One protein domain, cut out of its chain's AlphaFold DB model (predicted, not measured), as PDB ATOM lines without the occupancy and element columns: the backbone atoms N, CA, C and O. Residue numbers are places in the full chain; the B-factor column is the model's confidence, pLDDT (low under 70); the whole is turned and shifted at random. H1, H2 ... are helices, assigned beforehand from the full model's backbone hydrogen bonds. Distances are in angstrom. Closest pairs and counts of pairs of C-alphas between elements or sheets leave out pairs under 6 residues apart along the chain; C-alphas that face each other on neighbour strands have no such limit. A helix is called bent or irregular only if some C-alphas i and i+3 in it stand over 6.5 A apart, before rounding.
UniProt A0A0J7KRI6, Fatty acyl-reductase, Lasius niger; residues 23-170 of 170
ATOM      1  N   ARG A  23     -28.860 -31.584 -17.707       93.69
ATOM      2  CA  ARG A  23     -27.440 -31.653 -18.083       93.69
ATOM      3  C   ARG A  23     -27.044 -30.478 -18.977       93.69
ATOM      4  O   ARG A  23     -26.044 -29.822 -18.703       93.69
ATOM      5  N   GLU A  24     -27.822 -30.233 -20.021       95.31
ATOM      6  CA  GLU A  24     -27.579 -29.159 -20.982       95.31
ATOM      7  C   GLU A  24     -27.747 -27.780 -20.342       95.31
ATOM      8  O   GLU A  24     -26.846 -26.948 -20.432       95.31
ATOM      9  N   PHE A  25     -28.829 -27.578 -19.585       95.19
ATOM     10  CA  PHE A  25     -29.055 -26.354 -18.818       95.19
ATOM     11  C   PHE A  25     -27.882 -26.053 -17.876       95.19
ATOM     12  O   PHE A  25     -27.394 -24.925 -17.824       95.19
ATOM     13  N   GLY A  26     -27.393 -27.067 -17.154       94.50
ATOM     14  CA  GLY A  26     -26.227 -26.952 -16.277       94.50
ATOM     15  C   GLY A  26     -24.952 -26.568 -17.016       94.50
ATOM     16  O   GLY A  26     -24.234 -25.675 -16.569       94.50
ATOM     17  N   TYR A  27     -24.688 -27.212 -18.154       95.56
ATOM     18  CA  TYR A  27     -23.529 -26.912 -18.990       95.56
ATOM     19  C   TYR A  27     -23.546 -25.461 -19.488       95.56
ATOM     20  O   TYR A  27     -22.571 -24.736 -19.280       95.56
ATOM     21  N   LEU A  28     -24.660 -25.017 -20.075       96.44
ATOM     22  CA  LEU A  28     -24.809 -23.666 -20.623       96.44
ATOM     23  C   LEU A  28     -24.759 -22.598 -19.521       96.44
ATOM     24  O   LEU A  28     -24.042 -21.606 -19.633       96.44
ATOM     25  N   THR A  29     -25.439 -22.839 -18.397       95.31
ATOM     26  CA  THR A  29     -25.403 -21.941 -17.232       95.31
ATOM     27  C   THR A  29     -23.980 -21.794 -16.703       95.31
ATOM     28  O   THR A  29     -23.525 -20.680 -16.450       95.31
ATOM     29  N   ARG A  30     -23.244 -22.906 -16.569       94.62
ATOM     30  CA  ARG A  30     -21.843 -22.898 -16.136       94.62
ATOM     31  C   ARG A  30     -20.972 -22.127 -17.124       94.62
ATOM     32  O   ARG A  30     -20.249 -21.232 -16.693       94.62
ATOM     33  N   LYS A  31     -21.065 -22.433 -18.424       95.31
ATOM     34  CA  LYS A  31     -20.347 -21.734 -19.505       95.31
ATOM     35  C   LYS A  31     -20.503 -20.217 -19.365       95.31
ATOM     36  O   LYS A  31     -19.512 -19.511 -19.190       95.31
ATOM     37  N   HIS A  32     -21.737 -19.724 -19.322       95.94
ATOM     38  CA  HIS A  32     -21.994 -18.285 -19.261       95.94
ATOM     39  C   HIS A  32     -21.689 -17.658 -17.889       95.94
ATOM     40  O   HIS A  32     -21.319 -16.485 -17.820       95.94
ATOM     41  N   ALA A  33     -21.766 -18.424 -16.793       94.06
ATOM     42  CA  ALA A  33     -21.325 -17.971 -15.471       94.06
ATOM     43  C   ALA A  33     -19.807 -17.725 -15.411       94.06
ATOM     44  O   ALA A  33     -19.365 -16.809 -14.719       94.06
ATOM     45  N   ILE A  34     -19.013 -18.516 -16.140       93.94
ATOM     46  CA  ILE A  34     -17.556 -18.341 -16.258       93.94
ATOM     47  C   ILE A  34     -17.215 -17.183 -17.199       93.94
ATOM     48  O   ILE A  34     -16.275 -16.435 -16.939       93.94
ATOM     49  N   GLU A  35     -17.972 -17.015 -18.285       93.44
ATOM     50  CA  GLU A  35     -17.791 -15.899 -19.221       93.44
ATOM     51  C   GLU A  35     -18.125 -14.552 -18.568       93.44
ATOM     52  O   GLU A  35     -17.449 -13.552 -18.826       93.44
ATOM     53  N   SER A  36     -19.150 -14.519 -17.713       93.00
ATOM     54  CA  SER A  36     -19.663 -13.306 -17.069       93.00
ATOM     55  C   SER A  36     -19.768 -13.442 -15.544       93.00
ATOM     56  O   SER A  36     -20.867 -13.329 -14.992       93.00
ATOM     57  N   PRO A  37     -18.645 -13.657 -14.834       94.69
ATOM     58  CA  PRO A  37     -18.672 -13.901 -13.403       94.69
ATOM     59  C   PRO A  37     -19.065 -12.643 -12.629       94.69
ATOM     60  O   PRO A  37     -18.820 -11.508 -13.047       94.69
ATOM     61  N   SER A  38     -19.661 -12.853 -11.455       93.69
ATOM     62  CA  SER A  38     -19.982 -11.762 -10.535       93.69
ATOM     63  C   SER A  38     -18.725 -11.183  -9.884       93.69
ATOM     64  O   SER A  38     -17.758 -11.900  -9.637       93.69
ATOM     65  N   LYS A  39     -18.767  -9.907  -9.482       93.25
ATOM     66  CA  LYS A  39     -17.708  -9.280  -8.665       93.25
ATOM     67  C   LYS A  39     -17.479  -9.981  -7.316       93.25
ATOM     68  O   LYS A  39     -16.429  -9.801  -6.695       93.25
ATOM     69  N   TYR A  40     -18.456 -10.764  -6.859       90.12
ATOM     70  CA  TYR A  40     -18.380 -11.577  -5.644       90.12
ATOM     71  C   TYR A  40     -17.827 -12.985  -5.884       90.12
ATOM     72  O   TYR A  40     -17.798 -13.782  -4.951       90.12
ATOM     73  N   VAL A  41     -17.403 -13.320  -7.109       91.19
ATOM     74  CA  VAL A  41     -16.795 -14.622  -7.382       91.19
ATOM     75  C   VAL A  41     -15.516 -14.779  -6.552       91.19
ATOM     76  O   VAL A  41     -14.646 -13.900  -6.540       91.19
ATOM     77  N   MET A  42     -15.452 -15.886  -5.816       85.19
ATOM     78  CA  MET A  42     -14.315 -16.266  -4.968       85.19
ATOM     79  C   MET A  42     -13.694 -17.597  -5.396       85.19
ATOM     80  O   MET A  42     -12.561 -17.883  -5.032       85.19
ATOM     81  N   TRP A  43     -14.441 -18.412  -6.143       86.06
ATOM     82  CA  TRP A  43     -14.019 -19.717  -6.632       86.06
ATOM     83  C   TRP A  43     -14.652 -19.988  -7.992       86.06
ATOM     84  O   TRP A  43     -15.647 -19.352  -8.353       86.06
ATOM     85  N   TYR A  44     -14.095 -20.948  -8.726       87.50
ATOM     86  CA  TYR A  44     -14.626 -21.360 -10.013       87.50
ATOM     87  C   TYR A  44     -16.077 -21.856  -9.874       87.50
ATOM     88  O   TYR A  44     -16.325 -22.768  -9.077       87.50
ATOM     89  N   PRO A  45     -17.046 -21.264 -10.600       84.50
ATOM     90  CA  PRO A  45     -18.435 -21.674 -10.504       84.50
ATOM     91  C   PRO A  45     -18.588 -23.065 -11.115       84.50
ATOM     92  O   PRO A  45     -18.299 -23.284 -12.292       84.50
ATOM     93  N   ASP A  46     -19.050 -24.006 -10.306       84.44
ATOM     94  CA  ASP A  46     -19.339 -25.356 -10.756       84.44
ATOM     95  C   ASP A  46     -20.632 -25.859 -10.128       84.44
ATOM     96  O   ASP A  46     -20.984 -25.511  -8.997       84.44
ATOM     97  N   PHE A  47     -21.362 -26.661 -10.891       82.31
ATOM     98  CA  PHE A  47     -22.595 -27.277 -10.443       82.31
ATOM     99  C   PHE A  47     -22.819 -28.572 -11.216       82.31
ATOM    100  O   PHE A  47     -22.679 -28.616 -12.437       82.31
ATOM    101  N   THR A  48     -23.200 -29.632 -10.505       84.69
ATOM    102  CA  THR A  48     -23.455 -30.942 -11.106       84.69
ATOM    103  C   THR A  48     -24.802 -31.494 -10.661       84.69
ATOM    104  O   THR A  48     -25.131 -31.518  -9.475       84.69
ATOM    105  N   PHE A  49     -25.579 -31.978 -11.629       89.06
ATOM    106  CA  PHE A  49     -26.810 -32.719 -11.370       89.06
ATOM    107  C   PHE A  49     -26.494 -34.189 -11.104       89.06
ATOM    108  O   PHE A  49     -25.585 -34.767 -11.703       89.06
ATOM    109  N   ARG A  50     -27.261 -34.815 -10.210       90.62
ATOM    110  CA  ARG A  50     -27.109 -36.228  -9.849       90.62
ATOM    111  C   ARG A  50     -28.475 -36.889  -9.806       90.62
ATOM    112  O   ARG A  50     -29.420 -36.313  -9.287       90.62
ATOM    113  N   THR A  51     -28.550 -38.112 -10.311       91.56
ATOM    114  CA  THR A  51     -29.770 -38.932 -10.282       91.56
ATOM    115  C   THR A  51     -29.847 -39.814  -9.035       91.56
ATOM    116  O   THR A  51     -30.933 -40.188  -8.605       91.56
ATOM    117  N   ASN A  52     -28.704 -40.130  -8.416       94.50
ATOM    118  CA  ASN A  52     -28.637 -40.951  -7.209       94.50
ATOM    119  C   ASN A  52     -28.648 -40.077  -5.942       94.50
ATOM    120  O   ASN A  52     -27.693 -39.340  -5.676       94.50
ATOM    121  N   LYS A  53     -29.711 -40.214  -5.136       92.75
ATOM    122  CA  LYS A  53     -29.908 -39.456  -3.890       92.75
ATOM    123  C   LYS A  53     -28.844 -39.747  -2.832       92.75
ATOM    124  O   LYS A  53     -28.370 -38.815  -2.198       92.75
ATOM    125  N   PHE A  54     -28.420 -41.000  -2.678       96.50
ATOM    126  CA  PHE A  54     -27.391 -41.375  -1.705       96.50
ATOM    127  C   PHE A  54     -26.045 -40.714  -2.026       96.50
ATOM    128  O   PHE A  54     -25.451 -40.056  -1.173       96.50
ATOM    129  N   ILE A  55     -25.608 -40.799  -3.288       96.50
ATOM    130  CA  ILE A  55     -24.383 -40.126  -3.745       96.50
ATOM    131  C   ILE A  55     -24.522 -38.609  -3.590       96.50
ATOM    132  O   ILE A  55     -23.580 -37.948  -3.159       96.50
ATOM    133  N   HIS A  56     -25.689 -38.044  -3.912       94.12
ATOM    134  CA  HIS A  56     -25.947 -36.620  -3.714       94.12
ATOM    135  C   HIS A  56     -25.805 -36.211  -2.241       94.12
ATOM    136  O   HIS A  56     -25.115 -35.238  -1.956       94.12
ATOM    137  N   THR A  57     -26.365 -36.977  -1.300       94.94
ATOM    138  CA  THR A  57     -26.233 -36.710   0.140       94.94
ATOM    139  C   THR A  57     -24.780 -36.755   0.606       94.94
ATOM    140  O   THR A  57     -24.363 -35.853   1.331       94.94
ATOM    141  N   ILE A  58     -23.989 -37.739   0.156       96.94
ATOM    142  CA  ILE A  58     -22.549 -37.796   0.461       96.94
ATOM    143  C   ILE A  58     -21.857 -36.527  -0.039       96.94
ATOM    144  O   ILE A  58     -21.166 -35.866   0.726       96.94
ATOM    145  N   MET A  59     -22.092 -36.149  -1.296       94.75
ATOM    146  CA  MET A  59     -21.458 -34.980  -1.910       94.75
ATOM    147  C   MET A  59     -21.856 -33.678  -1.216       94.75
ATOM    148  O   MET A  59     -21.017 -32.807  -1.016       94.75
ATOM    149  N   VAL A  60     -23.116 -33.544  -0.793       94.00
ATOM    150  CA  VAL A  60     -23.568 -32.386  -0.014       94.00
ATOM    151  C   VAL A  60     -22.877 -32.338   1.349       94.00
ATOM    152  O   VAL A  60     -22.396 -31.278   1.758       94.00
ATOM    153  N   ALA A  61     -22.755 -33.476   2.033       96.50
ATOM    154  CA  ALA A  61     -22.042 -33.551   3.300       96.50
ATOM    155  C   ALA A  61     -20.559 -33.168   3.144       96.50
ATOM    156  O   ALA A  61     -20.056 -32.348   3.912       96.50
ATOM    157  N   THR A  62     -19.872 -33.700   2.129       96.12
ATOM    158  CA  THR A  62     -18.421 -33.526   1.955       96.12
ATOM    159  C   THR A  62     -18.023 -32.213   1.290       96.12
ATOM    160  O   THR A  62     -16.979 -31.672   1.633       96.12
ATOM    161  N   LEU A  63     -18.815 -31.689   0.347       92.44
ATOM    162  CA  LEU A  63     -18.461 -30.499  -0.443       92.44
ATOM    163  C   LEU A  63     -19.130 -29.212   0.052       92.44
ATOM    164  O   LEU A  63     -18.635 -28.128  -0.242       92.44
ATOM    165  N   HIS A  64     -20.223 -29.302   0.817       91.69
ATOM    166  CA  HIS A  64     -20.909 -28.119   1.349       91.69
ATOM    167  C   HIS A  64     -20.840 -28.023   2.873       91.69
ATOM    168  O   HIS A  64     -20.458 -26.976   3.398       91.69
ATOM    169  N   PHE A  65     -21.190 -29.084   3.606       96.81
ATOM    170  CA  PHE A  65     -21.256 -29.020   5.072       96.81
ATOM    171  C   PHE A  65     -19.894 -29.116   5.751       96.81
ATOM    172  O   PHE A  65     -19.596 -28.295   6.616       96.81
ATOM    173  N   LEU A  66     -19.061 -30.080   5.356       97.38
ATOM    174  CA  LEU A  66     -17.738 -30.264   5.946       97.38
ATOM    175  C   LEU A  66     -16.843 -29.017   5.773       97.38
ATOM    176  O   LEU A  66     -16.327 -28.536   6.782       97.38
ATOM    177  N   PRO A  67     -16.716 -28.402   4.575       94.88
ATOM    178  CA  PRO A  67     -15.916 -27.190   4.416       94.88
ATOM    179  C   PRO A  67     -16.506 -26.006   5.186       94.88
ATOM    180  O   PRO A  67     -15.766 -25.244   5.803       94.88
ATOM    181  N   ALA A  68     -17.837 -25.874   5.223       96.38
ATOM    182  CA  ALA A  68     -18.495 -24.820   5.990       96.38
ATOM    183  C   ALA A  68     -18.231 -24.938   7.496       96.38
ATOM    184  O   ALA A  68     -18.000 -23.929   8.162       96.38
ATOM    185  N   PHE A  69     -18.231 -26.162   8.025       97.88
ATOM    186  CA  PHE A  69     -17.884 -26.427   9.415       97.88
ATOM    187  C   PHE A  69     -16.424 -26.063   9.713       97.88
ATOM    188  O   PHE A  69     -16.167 -25.377  10.701       97.88
ATOM    189  N   ILE A  70     -15.486 -26.464   8.847       97.88
ATOM    190  CA  ILE A  70     -14.056 -26.150   8.998       97.88
ATOM    191  C   ILE A  70     -13.827 -24.632   8.977       97.88
ATOM    192  O   ILE A  70     -13.149 -24.107   9.858       97.88
ATOM    193  N   VAL A  71     -14.429 -23.911   8.025       96.44
ATOM    194  CA  VAL A  71     -14.321 -22.443   7.947       96.44
ATOM    195  C   VAL A  71     -14.870 -21.785   9.212       96.44
ATOM    196  O   VAL A  71     -14.220 -20.909   9.777       96.44
ATOM    197  N   ASP A  72     -16.029 -22.222   9.705       97.81
ATOM    198  CA  ASP A  72     -16.596 -21.675  10.940       97.81
ATOM    199  C   ASP A  72     -15.747 -21.997  12.178       97.81
ATOM    200  O   ASP A  72     -15.696 -21.183  13.100       97.81
ATOM    201  N   LEU A  73     -15.067 -23.147  12.211       98.12
ATOM    202  CA  LEU A  73     -14.125 -23.484  13.276       98.12
ATOM    203  C   LEU A  73     -12.922 -22.533  13.269       98.12
ATOM    204  O   LEU A  73     -12.582 -21.983  14.314       98.12
ATOM    205  N   ILE A  74     -12.330 -22.289  12.096       97.75
ATOM    206  CA  ILE A  74     -11.214 -21.347  11.930       97.75
ATOM    207  C   ILE A  74     -11.634 -19.941  12.370       97.75
ATOM    208  O   ILE A  74     -10.938 -19.319  13.171       97.75
ATOM    209  N   LEU A  75     -12.800 -19.468  11.918       97.31
ATOM    210  CA  LEU A  75     -13.323 -18.158  12.310       97.31
ATOM    211  C   LEU A  75     -13.481 -18.049  13.830       97.31
ATOM    212  O   LEU A  75     -13.064 -17.050  14.407       97.31
ATOM    213  N   ARG A  76     -14.014 -19.081  14.498       97.44
ATOM    214  CA  ARG A  76     -14.148 -19.091  15.966       97.44
ATOM    215  C   ARG A  76     -12.801 -19.003  16.675       97.44
ATOM    216  O   ARG A  76     -12.685 -18.239  17.628       97.44
ATOM    217  N   VAL A  77     -11.797 -19.755  16.216       97.94
ATOM    218  CA  VAL A  77     -10.433 -19.711  16.778       97.94
ATOM    219  C   VAL A  77      -9.811 -18.322  16.602       97.94
ATOM    220  O   VAL A  77      -9.120 -17.842  17.492       97.94
ATOM    221  N   GLN A  78     -10.117 -17.636  15.501       97.50
ATOM    222  CA  GLN A  78      -9.690 -16.258  15.234       97.50
ATOM    223  C   GLN A  78     -10.532 -15.189  15.962       97.50
ATOM    224  O   GLN A  78     -10.385 -14.002  15.678       97.50
ATOM    225  N   GLY A  79     -11.458 -15.574  16.849       97.19
ATOM    226  CA  GLY A  79     -12.369 -14.642  17.529       97.19
ATOM    227  C   GLY A  79     -13.420 -14.000  16.608       97.19
ATOM    228  O   GLY A  79     -14.126 -13.075  17.008       97.19
ATOM    229  N   CYS A  80     -13.542 -14.485  15.373       96.94
ATOM    230  CA  CYS A  80     -14.490 -14.012  14.376       96.94
ATOM    231  C   CYS A  80     -15.833 -14.753  14.480       96.94
ATOM    232  O   CYS A  80     -15.934 -15.898  14.928       96.94
ATOM    233  N   LYS A  81     -16.907 -14.106  14.013       96.19
ATOM    234  CA  LYS A  81     -18.252 -14.694  14.037       96.19
ATOM    235  C   LYS A  81     -18.400 -15.780  12.954       96.19
ATOM    236  O   LYS A  81     -18.266 -15.452  11.775       96.19
ATOM    237  N   PRO A  82     -18.764 -17.029  13.303       95.94
ATOM    238  CA  PRO A  82     -19.042 -18.076  12.319       95.94
ATOM    239  C   PRO A  82     -20.295 -17.736  11.497       95.94
ATOM    240  O   PRO A  82     -21.299 -17.254  12.037       95.94
ATOM    241  N   ILE A  83     -20.257 -17.994  10.191       96.06
ATOM    242  CA  ILE A  83     -21.330 -17.644   9.247       96.06
ATOM    243  C   ILE A  83     -21.580 -18.717   8.182       96.06
ATOM    244  O   ILE A  83     -22.700 -18.823   7.676       96.06
ATOM    245  N   MET A  84     -20.586 -19.536   7.851       95.44
ATOM    246  CA  MET A  84     -20.629 -20.405   6.682       95.44
ATOM    247  C   MET A  84     -21.677 -21.511   6.834       95.44
ATOM    248  O   MET A  84     -22.489 -21.710   5.933       95.44
ATOM    249  N   MET A  85     -21.795 -22.137   8.011       97.44
ATOM    250  CA  MET A  85     -22.843 -23.137   8.264       97.44
ATOM    251  C   MET A  85     -24.255 -22.553   8.160       97.44
ATOM    252  O   MET A  85     -25.198 -23.243   7.761       97.44
ATOM    253  N   LYS A  86     -24.430 -21.272   8.507       96.62
ATOM    254  CA  LYS A  86     -25.720 -20.582   8.365       96.62
ATOM    255  C   LYS A  86     -26.084 -20.412   6.889       96.62
ATOM    256  O   LYS A  86     -27.248 -20.615   6.536       96.62
ATOM    257  N   ILE A  87     -25.106 -20.061   6.052       95.00
ATOM    258  CA  ILE A  87     -25.270 -19.930   4.599       95.00
ATOM    259  C   ILE A  87     -25.589 -21.296   3.984       95.00
ATOM    260  O   ILE A  87     -26.618 -21.419   3.320       95.00
ATOM    261  N   THR A  88     -24.803 -22.332   4.287       95.44
ATOM    262  CA  THR A  88     -25.021 -23.694   3.770       95.44
ATOM    263  C   THR A  88     -26.417 -24.219   4.105       95.44
ATOM    264  O   THR A  88     -27.143 -24.649   3.214       95.44
ATOM    265  N   LYS A  89     -26.872 -24.083   5.360       96.62
ATOM    266  CA  LYS A  89     -28.236 -24.485   5.758       96.62
ATOM    267  C   LYS A  89     -29.333 -23.685   5.048       96.62
ATOM    268  O   LYS A  89     -30.432 -24.191   4.837       96.62
ATOM    269  N   ARG A  90     -29.088 -22.408   4.730       96.25
ATOM    270  CA  ARG A  90     -30.047 -21.592   3.966       96.25
ATOM    271  C   ARG A  90     -30.147 -22.090   2.526       96.25
ATOM    272  O   ARG A  90     -31.261 -22.185   2.019       96.25
ATOM    273  N   PHE A  91     -29.013 -22.414   1.914       92.62
ATOM    274  CA  PHE A  91     -28.961 -22.981   0.572       92.62
ATOM    275  C   PHE A  91     -29.660 -24.345   0.510       92.62
ATOM    276  O   PHE A  91     -30.536 -24.537  -0.324       92.62
ATOM    277  N   GLU A  92     -29.369 -25.244   1.456       94.94
ATOM    278  CA  GLU A  92     -30.026 -26.554   1.553       94.94
ATOM    279  C   GLU A  92     -31.552 -26.426   1.666       94.94
ATOM    280  O   GLU A  92     -32.284 -27.102   0.949       94.94
ATOM    281  N   ARG A  93     -32.054 -25.521   2.520       95.88
ATOM    282  CA  ARG A  93     -33.501 -25.278   2.625       95.88
ATOM    283  C   ARG A  93     -34.104 -24.805   1.307       95.88
ATOM    284  O   ARG A  93     -35.156 -25.302   0.930       95.88
ATOM    285  N   ALA A  94     -33.451 -23.871   0.614       93.88
ATOM    286  CA  ALA A  94     -33.929 -23.386  -0.679       93.88
ATOM    287  C   ALA A  94     -33.966 -24.512  -1.728       93.88
ATOM    288  O   ALA A  94     -34.970 -24.662  -2.422       93.88
ATOM    289  N   ALA A  95     -32.918 -25.340  -1.784       92.12
ATOM    290  CA  ALA A  95     -32.862 -26.500  -2.669       92.12
ATOM    291  C   ALA A  95     -33.977 -27.511  -2.354       92.12
ATOM    292  O   ALA A  95     -34.682 -27.951  -3.257       92.12
ATOM    293  N   LYS A  96     -34.201 -27.815  -1.068       93.44
ATOM    294  CA  LYS A  96     -35.253 -28.736  -0.620       93.44
ATOM    295  C   LYS A  96     -36.658 -28.243  -0.973       93.44
ATOM    296  O   LYS A  96     -37.494 -29.044  -1.373       93.44
ATOM    297  N   THR A  97     -36.918 -26.937  -0.880       95.44
ATOM    298  CA  THR A  97     -38.201 -26.354  -1.310       95.44
ATOM    299  C   THR A  97     -38.459 -26.577  -2.805       95.44
ATOM    300  O   THR A  97     -39.600 -26.794  -3.201       95.44
ATOM    301  N   GLY A  98     -37.412 -26.548  -3.637       92.88
ATOM    302  CA  GLY A  98     -37.513 -26.784  -5.080       92.88
ATOM    303  C   GLY A  98     -37.478 -28.258  -5.506       92.88
ATOM    304  O   GLY A  98     -37.823 -28.548  -6.650       92.88
ATOM    305  N   GLU A  99     -37.087 -29.185  -4.618       92.50
ATOM    306  CA  GLU A  99     -36.815 -30.601  -4.943       92.50
ATOM    307  C   GLU A  99     -38.000 -31.261  -5.661       92.50
ATOM    308  O   GLU A  99     -37.816 -31.887  -6.703       92.50
ATOM    309  N   PHE A 100     -39.225 -31.067  -5.163       93.06
ATOM    310  CA  PHE A 100     -40.423 -31.661  -5.763       93.06
ATOM    311  C   PHE A 100     -40.629 -31.222  -7.217       93.06
ATOM    312  O   PHE A 100     -40.908 -32.048  -8.082       93.06
ATOM    313  N   PHE A 101     -40.463 -29.936  -7.511       91.69
ATOM    314  CA  PHE A 101     -40.688 -29.421  -8.860       91.69
ATOM    315  C   PHE A 101     -39.555 -29.800  -9.811       91.69
ATOM    316  O   PHE A 101     -39.819 -30.106 -10.968       91.69
ATOM    317  N   ALA A 102     -38.312 -29.817  -9.326       91.00
ATOM    318  CA  ALA A 102     -37.142 -30.096 -10.152       91.00
ATOM    319  C   ALA A 102     -36.968 -31.586 -10.497       91.00
ATOM    320  O   ALA A 102     -36.413 -31.910 -11.548       91.00
ATOM    321  N   MET A 103     -37.424 -32.484  -9.614       91.94
ATOM    322  CA  MET A 103     -37.232 -33.934  -9.748       91.94
ATOM    323  C   MET A 103     -38.412 -34.664 -10.400       91.94
ATOM    324  O   MET A 103     -38.295 -35.852 -10.691       91.94
ATOM    325  N   ASN A 104     -39.533 -33.979 -10.628       91.62
ATOM    326  CA  ASN A 104     -40.686 -34.533 -11.333       91.62
ATOM    327  C   ASN A 104     -40.788 -33.935 -12.736       91.62
ATOM    328  O   ASN A 104     -40.555 -32.744 -12.934       91.62
ATOM    329  N   GLU A 105     -41.160 -34.765 -13.710       89.88
ATOM    330  CA  GLU A 105     -41.427 -34.310 -15.071       89.88
ATOM    331  C   GLU A 105     -42.894 -33.894 -15.203       89.88
ATOM    332  O   GLU A 105     -43.805 -34.638 -14.838       89.88
ATOM    333  N   TRP A 106     -43.118 -32.705 -15.759       88.75
ATOM    334  CA  TRP A 106     -44.447 -32.133 -15.932       88.75
ATOM    335  C   TRP A 106     -44.743 -31.977 -17.415       88.75
ATOM    336  O   TRP A 106     -44.077 -31.221 -18.122       88.75
ATOM    337  N   LYS A 107     -45.765 -32.690 -17.885       89.50
ATOM    338  CA  LYS A 107     -46.207 -32.619 -19.277       89.50
ATOM    339  C   LYS A 107     -47.392 -31.673 -19.379       89.50
ATOM    340  O   LYS A 107     -48.482 -31.977 -18.906       89.50
ATOM    341  N   PHE A 108     -47.165 -30.527 -20.010       90.75
ATOM    342  CA  PHE A 108     -48.211 -29.559 -20.320       90.75
ATOM    343  C   PHE A 108     -48.674 -29.746 -21.765       90.75
ATOM    344  O   PHE A 108     -47.858 -29.747 -22.687       90.75
ATOM    345  N   CYS A 109     -49.984 -29.884 -21.977       91.62
ATOM    346  CA  CYS A 109     -50.545 -29.947 -23.326       91.62
ATOM    347  C   CYS A 109     -50.402 -28.585 -24.012       91.62
ATOM    348  O   CYS A 109     -50.892 -27.575 -23.499       91.62
ATOM    349  N   ALA A 110     -49.767 -28.562 -25.182       93.75
ATOM    350  CA  ALA A 110     -49.488 -27.338 -25.935       93.75
ATOM    351  C   ALA A 110     -50.290 -27.233 -27.247       93.75
ATOM    352  O   ALA A 110     -50.019 -26.350 -28.056       93.75
ATOM    353  N   ASP A 111     -51.310 -28.074 -27.456       93.94
ATOM    354  CA  ASP A 111     -52.051 -28.167 -28.727       93.94
ATOM    355  C   ASP A 111     -52.637 -26.829 -29.189       93.94
ATOM    356  O   ASP A 111     -52.578 -26.478 -30.369       93.94
ATOM    357  N   ASN A 112     -53.201 -26.061 -28.252       93.56
ATOM    358  CA  ASN A 112     -53.747 -24.739 -28.547       93.56
ATOM    359  C   ASN A 112     -52.646 -23.765 -28.983       93.56
ATOM    360  O   ASN A 112     -52.859 -23.003 -29.923       93.56
ATOM    361  N   MET A 113     -51.465 -23.834 -28.360       93.06
ATOM    362  CA  MET A 113     -50.308 -23.022 -28.738       93.06
ATOM    363  C   MET A 113     -49.795 -23.413 -30.127       93.06
ATOM    364  O   MET A 113     -49.595 -22.551 -30.976       93.06
ATOM    365  N   THR A 114     -49.680 -24.711 -30.423       93.12
ATOM    366  CA  THR A 114     -49.277 -25.195 -31.752       93.12
ATOM    367  C   THR A 114     -50.251 -24.755 -32.848       93.12
ATOM    368  O   THR A 114     -49.821 -24.378 -33.938       93.12
ATOM    369  N   LYS A 115     -51.563 -24.778 -32.579       93.19
ATOM    370  CA  LYS A 115     -52.580 -24.264 -33.512       93.19
ATOM    371  C   LYS A 115     -52.447 -22.753 -33.719       93.19
ATOM    372  O   LYS A 115     -52.549 -22.307 -34.856       93.19
ATOM    373  N   LEU A 116     -52.196 -21.992 -32.652       91.44
ATOM    374  CA  LEU A 116     -51.996 -20.543 -32.726       91.44
ATOM    375  C   LEU A 116     -50.764 -20.184 -33.563       91.44
ATOM    376  O   LEU A 116     -50.869 -19.366 -34.467       91.44
ATOM    377  N   VAL A 117     -49.632 -20.850 -33.326       91.06
ATOM    378  CA  VAL A 117     -48.401 -20.655 -34.106       91.06
ATOM    379  C   VAL A 117     -48.643 -20.912 -35.595       91.06
ATOM    380  O   VAL A 117     -48.237 -20.112 -36.430       91.06
ATOM    381  N   LYS A 118     -49.355 -21.993 -35.946       90.69
ATOM    382  CA  LYS A 118     -49.711 -22.283 -37.347       90.69
ATOM    383  C   LYS A 118     -50.610 -21.209 -37.958       90.69
ATOM    384  O   LYS A 118     -50.421 -20.857 -39.115       90.69
ATOM    385  N   PHE A 119     -51.581 -20.716 -37.193       90.00
ATOM    386  CA  PHE A 119     -52.495 -19.669 -37.642       90.00
ATOM    387  C   PHE A 119     -51.751 -18.358 -37.934       90.00
ATOM    388  O   PHE A 119     -51.889 -17.823 -39.028       90.00
ATOM    389  N   VAL A 120     -50.912 -17.896 -37.003       88.19
ATOM    390  CA  VAL A 120     -50.106 -16.672 -37.170       88.19
ATOM    391  C   VAL A 120     -49.077 -16.830 -38.293       88.19
ATOM    392  O   VAL A 120     -48.891 -15.929 -39.104       88.19
ATOM    393  N   GLY A 121     -48.444 -18.001 -38.404       85.75
ATOM    394  CA  GLY A 121     -47.519 -18.288 -39.503       85.75
ATOM    395  C   GLY A 121     -48.183 -18.209 -40.882       85.75
ATOM    396  O   GLY A 121     -47.548 -17.780 -41.840       85.75
ATOM    397  N   ALA A 122     -49.463 -18.579 -40.984       86.56
ATOM    398  CA  ALA A 122     -50.228 -18.485 -42.224       86.56
ATOM    399  C   ALA A 122     -50.738 -17.063 -42.530       86.56
ATOM    400  O   ALA A 122     -50.991 -16.770 -43.695       86.56
ATOM    401  N   SER A 123     -50.899 -16.192 -41.524       83.44
ATOM    402  CA  SER A 123     -51.388 -14.819 -41.734       83.44
ATOM    403  C   SER A 123     -50.311 -13.852 -42.230       83.44
ATOM    404  O   SER A 123     -50.646 -12.805 -42.769       83.44
ATOM    405  N   GLY A 124     -49.025 -14.201 -42.093       72.75
ATOM    406  CA  GLY A 124     -47.899 -13.338 -42.474       72.75
ATOM    407  C   GLY A 124     -47.488 -12.325 -41.397       72.75
ATOM    408  O   GLY A 124     -46.409 -11.748 -41.496       72.75
ATOM    409  N   ASP A 125     -48.267 -12.192 -40.318       69.44
ATOM    410  CA  ASP A 125     -48.003 -11.283 -39.183       69.44
ATOM    411  C   ASP A 125     -46.939 -11.821 -38.206       69.44
ATOM    412  O   ASP A 125     -46.676 -11.254 -37.146       69.44
ATOM    413  N   CYS A 126     -46.318 -12.956 -38.537       65.12
ATOM    414  CA  CYS A 126     -45.373 -13.655 -37.666       65.12
ATOM    415  C   CYS A 126     -44.080 -12.862 -37.393       65.12
ATOM    416  O   CYS A 126     -43.369 -13.175 -36.438       65.12
ATOM    417  N   ASN A 127     -43.764 -11.852 -38.211       67.81
ATOM    418  CA  ASN A 127     -42.529 -11.076 -38.076       67.81
ATOM    419  C   ASN A 127     -42.546 -10.118 -36.875       67.81
ATOM    420  O   ASN A 127     -41.485  -9.836 -36.322       67.81
ATOM    421  N   ASP A 128     -43.726  -9.667 -36.442       72.75
ATOM    422  CA  ASP A 128     -43.839  -8.694 -35.350       72.75
ATOM    423  C   ASP A 128     -43.874  -9.365 -33.966       72.75
ATOM    424  O   ASP A 128     -43.490  -8.759 -32.963       72.75
ATOM    425  N   PHE A 129     -44.288 -10.639 -33.893       74.94
ATOM    426  CA  PHE A 129     -44.417 -11.379 -32.635       74.94
ATOM    427  C   PHE A 129     -43.956 -12.831 -32.773       74.94
ATOM    428  O   PHE A 129     -44.694 -13.706 -33.234       74.94
ATOM    429  N   ASN A 130     -42.751 -13.120 -32.274       80.25
ATOM    430  CA  ASN A 130     -42.281 -14.495 -32.174       80.25
ATOM    431  C   ASN A 130     -42.967 -15.220 -31.007       80.25
ATOM    432  O   ASN A 130     -42.600 -15.065 -29.842       80.25
ATOM    433  N   ILE A 131     -43.966 -16.029 -31.344       87.06
ATOM    434  CA  ILE A 131     -44.714 -16.858 -30.395       87.06
ATOM    435  C   ILE A 131     -44.281 -18.331 -30.415       87.06
ATOM    436  O   ILE A 131     -44.791 -19.130 -29.630       87.06
ATOM    437  N   ASP A 132     -43.353 -18.724 -31.293       89.88
ATOM    438  CA  ASP A 132     -42.926 -20.117 -31.420       89.88
ATOM    439  C   ASP A 132     -41.661 -20.402 -30.604       89.88
ATOM    440  O   ASP A 132     -40.542 -20.112 -31.025       89.88
ATOM    441  N   ILE A 133     -41.827 -21.062 -29.456       91.88
ATOM    442  CA  ILE A 133     -40.715 -21.444 -28.572       91.88
ATOM    443  C   ILE A 133     -39.682 -22.374 -29.232       91.88
ATOM    444  O   ILE A 133     -38.560 -22.490 -28.747       91.88
ATOM    445  N   ARG A 134     -40.028 -23.024 -30.350       91.69
ATOM    446  CA  ARG A 134     -39.095 -23.867 -31.118       91.69
ATOM    447  C   ARG A 134     -38.003 -23.063 -31.815       91.69
ATOM    448  O   ARG A 134     -36.974 -23.626 -32.158       91.69
ATOM    449  N   SER A 135     -38.220 -21.766 -32.011       91.25
ATOM    450  CA  SER A 135     -37.215 -20.849 -32.562       91.25
ATOM    451  C   SER A 135     -36.237 -20.311 -31.511       91.25
ATOM    452  O   SER A 135     -35.271 -19.637 -31.862       91.25
ATOM    453  N   LEU A 136     -36.487 -20.574 -30.222       93.19
ATOM    454  CA  LEU A 136     -35.623 -20.135 -29.132       93.19
ATOM    455  C   LEU A 136     -34.267 -20.841 -29.217       93.19
ATOM    456  O   LEU A 136     -34.228 -22.062 -29.215       93.19
ATOM    457  N   ASP A 137     -33.167 -20.097 -29.189       95.81
ATOM    458  CA  ASP A 137     -31.832 -20.670 -29.013       95.81
ATOM    459  C   ASP A 137     -31.465 -20.728 -27.521       95.81
ATOM    460  O   ASP A 137     -31.425 -19.697 -26.841       95.81
ATOM    461  N   TRP A 138     -31.216 -21.930 -26.991       97.31
ATOM    462  CA  TRP A 138     -30.957 -22.129 -25.559       97.31
ATOM    463  C   TRP A 138     -29.644 -21.498 -25.085       97.31
ATOM    464  O   TRP A 138     -29.601 -21.006 -23.956       97.31
ATOM    465  N   ASP A 139     -28.599 -21.478 -25.921       97.75
ATOM    466  CA  ASP A 139     -27.312 -20.846 -25.588       97.75
ATOM    467  C   ASP A 139     -27.496 -19.331 -25.443       97.75
ATOM    468  O   ASP A 139     -27.259 -18.772 -24.374       97.75
ATOM    469  N   THR A 140     -28.062 -18.675 -26.459       97.62
ATOM    470  CA  THR A 140     -28.359 -17.238 -26.437       97.62
ATOM    471  C   THR A 140     -29.294 -16.881 -25.284       97.62
ATOM    472  O   THR A 140     -29.054 -15.904 -24.568       97.62
ATOM    473  N   TYR A 141     -30.346 -17.675 -25.058       96.56
ATOM    474  CA  TYR A 141     -31.268 -17.459 -23.946       96.56
ATOM    475  C   TYR A 141     -30.549 -17.520 -22.596       96.56
ATOM    476  O   TYR A 141     -30.700 -16.610 -21.778       96.56
ATOM    477  N   LEU A 142     -29.736 -18.556 -22.359       97.50
ATOM    478  CA  LEU A 142     -29.027 -18.720 -21.090       97.50
ATOM    479  C   LEU A 142     -27.880 -17.720 -20.920       97.50
ATOM    480  O   LEU A 142     -27.602 -17.299 -19.796       97.50
ATOM    481  N   HIS A 143     -27.277 -17.253 -22.009       97.50
ATOM    482  CA  HIS A 143     -26.338 -16.140 -21.979       97.50
ATOM    483  C   HIS A 143     -27.012 -14.864 -21.459       97.50
ATOM    484  O   HIS A 143     -26.561 -14.267 -20.475       97.50
ATOM    485  N   GLN A 144     -28.144 -14.476 -22.059       97.38
ATOM    486  CA  GLN A 144     -28.912 -13.302 -21.630       97.38
ATOM    487  C   GLN A 144     -29.471 -13.468 -20.212       97.38
ATOM    488  O   GLN A 144     -29.449 -12.522 -19.424       97.38
ATOM    489  N   TYR A 145     -29.907 -14.675 -19.851       96.06
ATOM    490  CA  TYR A 145     -30.334 -15.024 -18.497       96.06
ATOM    491  C   TYR A 145     -29.232 -14.748 -17.464       96.06
ATOM    492  O   TYR A 145     -29.471 -14.061 -16.467       96.06
ATOM    493  N   MET A 146     -28.002 -15.205 -17.724       95.12
ATOM    494  CA  MET A 146     -26.869 -14.987 -16.821       95.12
ATOM    495  C   MET A 146     -26.462 -13.511 -16.730       95.12
ATOM    496  O   MET A 146     -26.204 -13.011 -15.628       95.12
ATOM    497  N   LEU A 147     -26.474 -12.778 -17.848       95.25
ATOM    498  CA  LEU A 147     -26.266 -11.326 -17.846       95.25
ATOM    499  C   LEU A 147     -27.356 -10.595 -17.049       95.25
ATOM    500  O   LEU A 147     -27.057  -9.672 -16.285       95.25
ATOM    501  N   GLY A 148     -28.605 -11.041 -17.173       96.06
ATOM    502  CA  GLY A 148     -29.746 -10.528 -16.424       96.06
ATOM    503  C   GLY A 148     -29.582 -10.715 -14.917       96.06
ATOM    504  O   GLY A 148     -29.739  -9.753 -14.162       96.06
ATOM    505  N   ILE A 149     -29.184 -11.911 -14.464       95.00
ATOM    506  CA  ILE A 149     -28.869 -12.168 -13.048       95.00
ATOM    507  C   ILE A 149     -27.797 -11.194 -12.562       95.00
ATOM    508  O   ILE A 149     -27.970 -10.534 -11.532       95.00
ATOM    509  N   ARG A 150     -26.703 -11.063 -13.313       94.50
ATOM    510  CA  ARG A 150     -25.591 -10.192 -12.936       94.50
ATOM    511  C   ARG A 150     -26.016  -8.725 -12.808       94.50
ATOM    512  O   ARG A 150     -25.678  -8.071 -11.821       94.50
ATOM    513  N   LYS A 151     -26.787  -8.222 -13.770       94.94
ATOM    514  CA  LYS A 151     -27.223  -6.821 -13.813       94.94
ATOM    515  C   LYS A 151     -28.316  -6.508 -12.793       94.94
ATOM    516  O   LYS A 151     -28.213  -5.520 -12.074       94.94
ATOM    517  N   TYR A 152     -29.366  -7.322 -12.730       95.81
ATOM    518  CA  TYR A 152     -30.591  -6.967 -12.007       95.81
ATOM    519  C   TYR A 152     -30.666  -7.572 -10.604       95.81
ATOM    520  O   TYR A 152     -31.144  -6.910  -9.682       95.81
ATOM    521  N   ILE A 153     -30.169  -8.799 -10.417       95.38
ATOM    522  CA  ILE A 153     -30.220  -9.495  -9.122       95.38
ATOM    523  C   ILE A 153     -28.983  -9.161  -8.290       95.38
ATOM    524  O   ILE A 153     -29.104  -8.755  -7.135       95.38
ATOM    525  N   LEU A 154     -27.795  -9.297  -8.883       94.38
ATOM    526  CA  LEU A 154     -26.522  -9.047  -8.196       94.38
ATOM    527  C   LEU A 154     -26.110  -7.571  -8.216       94.38
ATOM    528  O   LEU A 154     -25.294  -7.156  -7.392       94.38
ATOM    529  N   LYS A 155     -26.712  -6.770  -9.107       95.12
ATOM    530  CA  LYS A 155     -26.441  -5.331  -9.250       95.12
ATOM    531  C   LYS A 155     -24.948  -5.056  -9.455       95.12
ATOM    532  O   LYS A 155     -24.349  -4.187  -8.816       95.12
ATOM    533  N   ASP A 156     -24.329  -5.841 -10.330       94.62
ATOM    534  CA  ASP A 156     -22.933  -5.664 -10.711       94.62
ATOM    535  C   ASP A 156     -22.824  -4.646 -11.845       94.62
ATOM    536  O   ASP A 156     -23.444  -4.795 -12.898       94.62
ATOM    537  N   ASN A 157     -22.004  -3.615 -11.635       91.00
ATOM    538  CA  ASN A 157     -21.660  -2.659 -12.683       91.00
ATOM    539  C   ASN A 157     -20.836  -3.385 -13.775       91.00
ATOM    540  O   ASN A 157     -19.930  -4.147 -13.404       91.00
ATOM    541  N   PRO A 158     -21.118  -3.192 -15.081       88.44
ATOM    542  CA  PRO A 158     -20.294  -3.678 -16.192       88.44
ATOM    543  C   PRO A 158     -18.777  -3.642 -15.946       88.44
ATOM    544  O   PRO A 158     -18.100  -4.652 -16.159       88.44
ATOM    545  N   ASP A 159     -18.274  -2.546 -15.377       92.44
ATOM    546  CA  ASP A 159     -16.851  -2.262 -15.129       92.44
ATOM    547  C   ASP A 159     -16.172  -3.314 -14.230       92.44
ATOM    548  O   ASP A 159     -14.958  -3.516 -14.260       92.44
ATOM    549  N   THR A 160     -16.961  -4.042 -13.434       93.38
ATOM    550  CA  THR A 160     -16.466  -5.090 -12.530       93.38
ATOM    551  C   THR A 160     -16.054  -6.379 -13.245       93.38
ATOM    552  O   THR A 160     -15.434  -7.242 -12.624       93.38
ATOM    553  N   LEU A 161     -16.383  -6.535 -14.536       91.94
ATOM    554  CA  LEU A 161     -16.244  -7.809 -15.250       91.94
ATOM    555  C   LEU A 161     -14.792  -8.266 -15.366       91.94
ATOM    556  O   LEU A 161     -14.489  -9.423 -15.095       91.94
ATOM    557  N   ASN A 162     -13.895  -7.356 -15.743       92.06
ATOM    558  CA  ASN A 162     -12.488  -7.689 -15.963       92.06
ATOM    559  C   ASN A 162     -11.820  -8.139 -14.658       92.06
ATOM    560  O   ASN A 162     -11.121  -9.150 -14.631       92.06
ATOM    561  N   ASN A 163     -12.124  -7.448 -13.555       91.50
ATOM    562  CA  ASN A 163     -11.648  -7.818 -12.221       91.50
ATOM    563  C   ASN A 163     -12.254  -9.136 -11.720       91.50
ATOM    564  O   ASN A 163     -11.596  -9.876 -10.997       91.50
ATOM    565  N   ALA A 164     -13.504  -9.442 -12.074       92.38
ATOM    566  CA  ALA A 164     -14.118 -10.721 -11.730       92.38
ATOM    567  C   ALA A 164     -13.487 -11.881 -12.520       92.38
ATOM    568  O   ALA A 164     -13.175 -12.919 -11.943       92.38
ATOM    569  N   ARG A 165     -13.227 -11.689 -13.821       92.88
ATOM    570  CA  ARG A 165     -12.555 -12.681 -14.678       92.88
ATOM    571  C   ARG A 165     -11.134 -12.987 -14.206       92.88
ATOM    572  O   ARG A 165     -10.760 -14.154 -14.168       92.88
ATOM    573  N   SER A 166     -10.371 -11.979 -13.773       91.00
ATOM    574  CA  SER A 166      -8.995 -12.192 -13.294       91.00
ATOM    575  C   SER A 166      -8.903 -13.032 -12.014       91.00
ATOM    576  O   SER A 166      -7.860 -13.620 -11.740       91.00
ATOM    577  N   ARG A 167      -9.990 -13.135 -11.235       91.06
ATOM    578  CA  ARG A 167     -10.071 -14.034 -10.070       91.06
ATOM    579  C   ARG A 167     -10.284 -15.496 -10.447       91.06
ATOM    580  O   ARG A 167     -10.000 -16.353  -9.624       91.06
ATOM    581  N   LEU A 168     -10.792 -15.775 -11.648       87.94
ATOM    582  CA  LEU A 168     -10.974 -17.137 -12.157       87.94
ATOM    583  C   LEU A 168      -9.744 -17.670 -12.900       87.94
ATOM    584  O   LEU A 168      -9.631 -18.875 -13.089       87.94
ATOM    585  N   SER A 169      -8.851 -16.780 -13.337       78.81
ATOM    586  CA  SER A 169      -7.588 -17.124 -14.000       78.81
ATOM    587  C   SER A 169      -6.399 -17.235 -13.039       78.81
ATOM    588  O   SER A 169      -5.266 -17.346 -13.501       78.81
ATOM    589  N   ARG A 170      -6.636 -17.103 -11.731       59.34
ATOM    590  CA  ARG A 170      -5.648 -17.301 -10.665       59.34
ATOM    591  C   ARG A 170      -5.764 -18.713 -10.122       59.34
ATOM    592  O   ARG A 170      -4.697 -19.282  -9.824       59.34
TER     593      ARG A 170
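What this domain is: This is residues 23 to 170 of the 170 residues of the protein "Fatty acyl-reductase" of Lasius niger (UniProt A0A0J7KRI6). Three groups of helices are spread out in a loose, flat arrangement: a long helical hairpin of H2 and H3 reaches to one end, H1 and H5 cross each other with the short H6 near them, and H4 lies alone at the other end, joined to the rest by the links on either side of it. The stretch from the later part of H3 toward H4 sticks out, with residues 93 to 102 and 104 to 112 standing free. The printed part has 148 residues with six named helices, H1 to H6 in order along the chain, and no named strand; the class is all helix. The whole is loose, with a radius of gyration of the C-alphas of 21.0 A, and spans 72 by 41 by 22 A.

How they stand to each other: H1, residues 23 to 35, touches H5, residues 138 to 153, and H5 touches H1 with residues 139 to 146 alone. Their closest C-alphas, those of His 32 and His 143, are 5.6 A apart, and they run the same way at a steep tilt of 53 degrees. H2, residues 53 to 77, and H3, residues 84 to 103, form a helical hairpin, at a shallow tilt of 18 degrees, opposite ways. They touch through residues 64 to 72 of H2 and 84 to 88 of H3 alone; the closest C-alphas, those of Ala 68 and Met 84, are 5.0 A apart. H3 is irregular, with C-alphas 97 and 100 7.3 A apart, and has a kink of 41 degrees near residue 97. H4, residues 111 to 123, touches no helix. H6, residues 158 to 166, is irregular too, with C-alphas 159 and 162 7.0 A apart; it is close to H1 but not clearly touching, the closest C-alphas, those of Glu 35 and Arg 165, being 7.6 A apart. H2 and H5, for instance, are apart. In H1, H4 and H5 every O i to N i+4 pair is within hydrogen-bond range; in H2 19 of 21 are, in H3 14 of 16 and in H6 3 of 5.

Where its parts are: H1 begins at C-alpha 23, (-27.440, -31.653, -18.083), and measures 18.5 A from first to last C-alpha. H2 measures 34.6 A and ends at C-alpha 77, (-10.433, -19.711, 16.778). H3 measures 27.0 A, H4 18.6 A and H5 20.7 A. H6 measures 14.4 A and ends at C-alpha 166, (-8.995, -12.192, -13.294).

The domain as a whole: The two C-alphas farthest apart, those of Val 77 and Ser 123, are 71.6 A apart. The printed part has no cut. The links H1 to H2 and H4 to H5 are long, with 17 and 14 residues. The mean pLDDT of the printed part is 92.1; residues 125 to 127 and 170 are under 70.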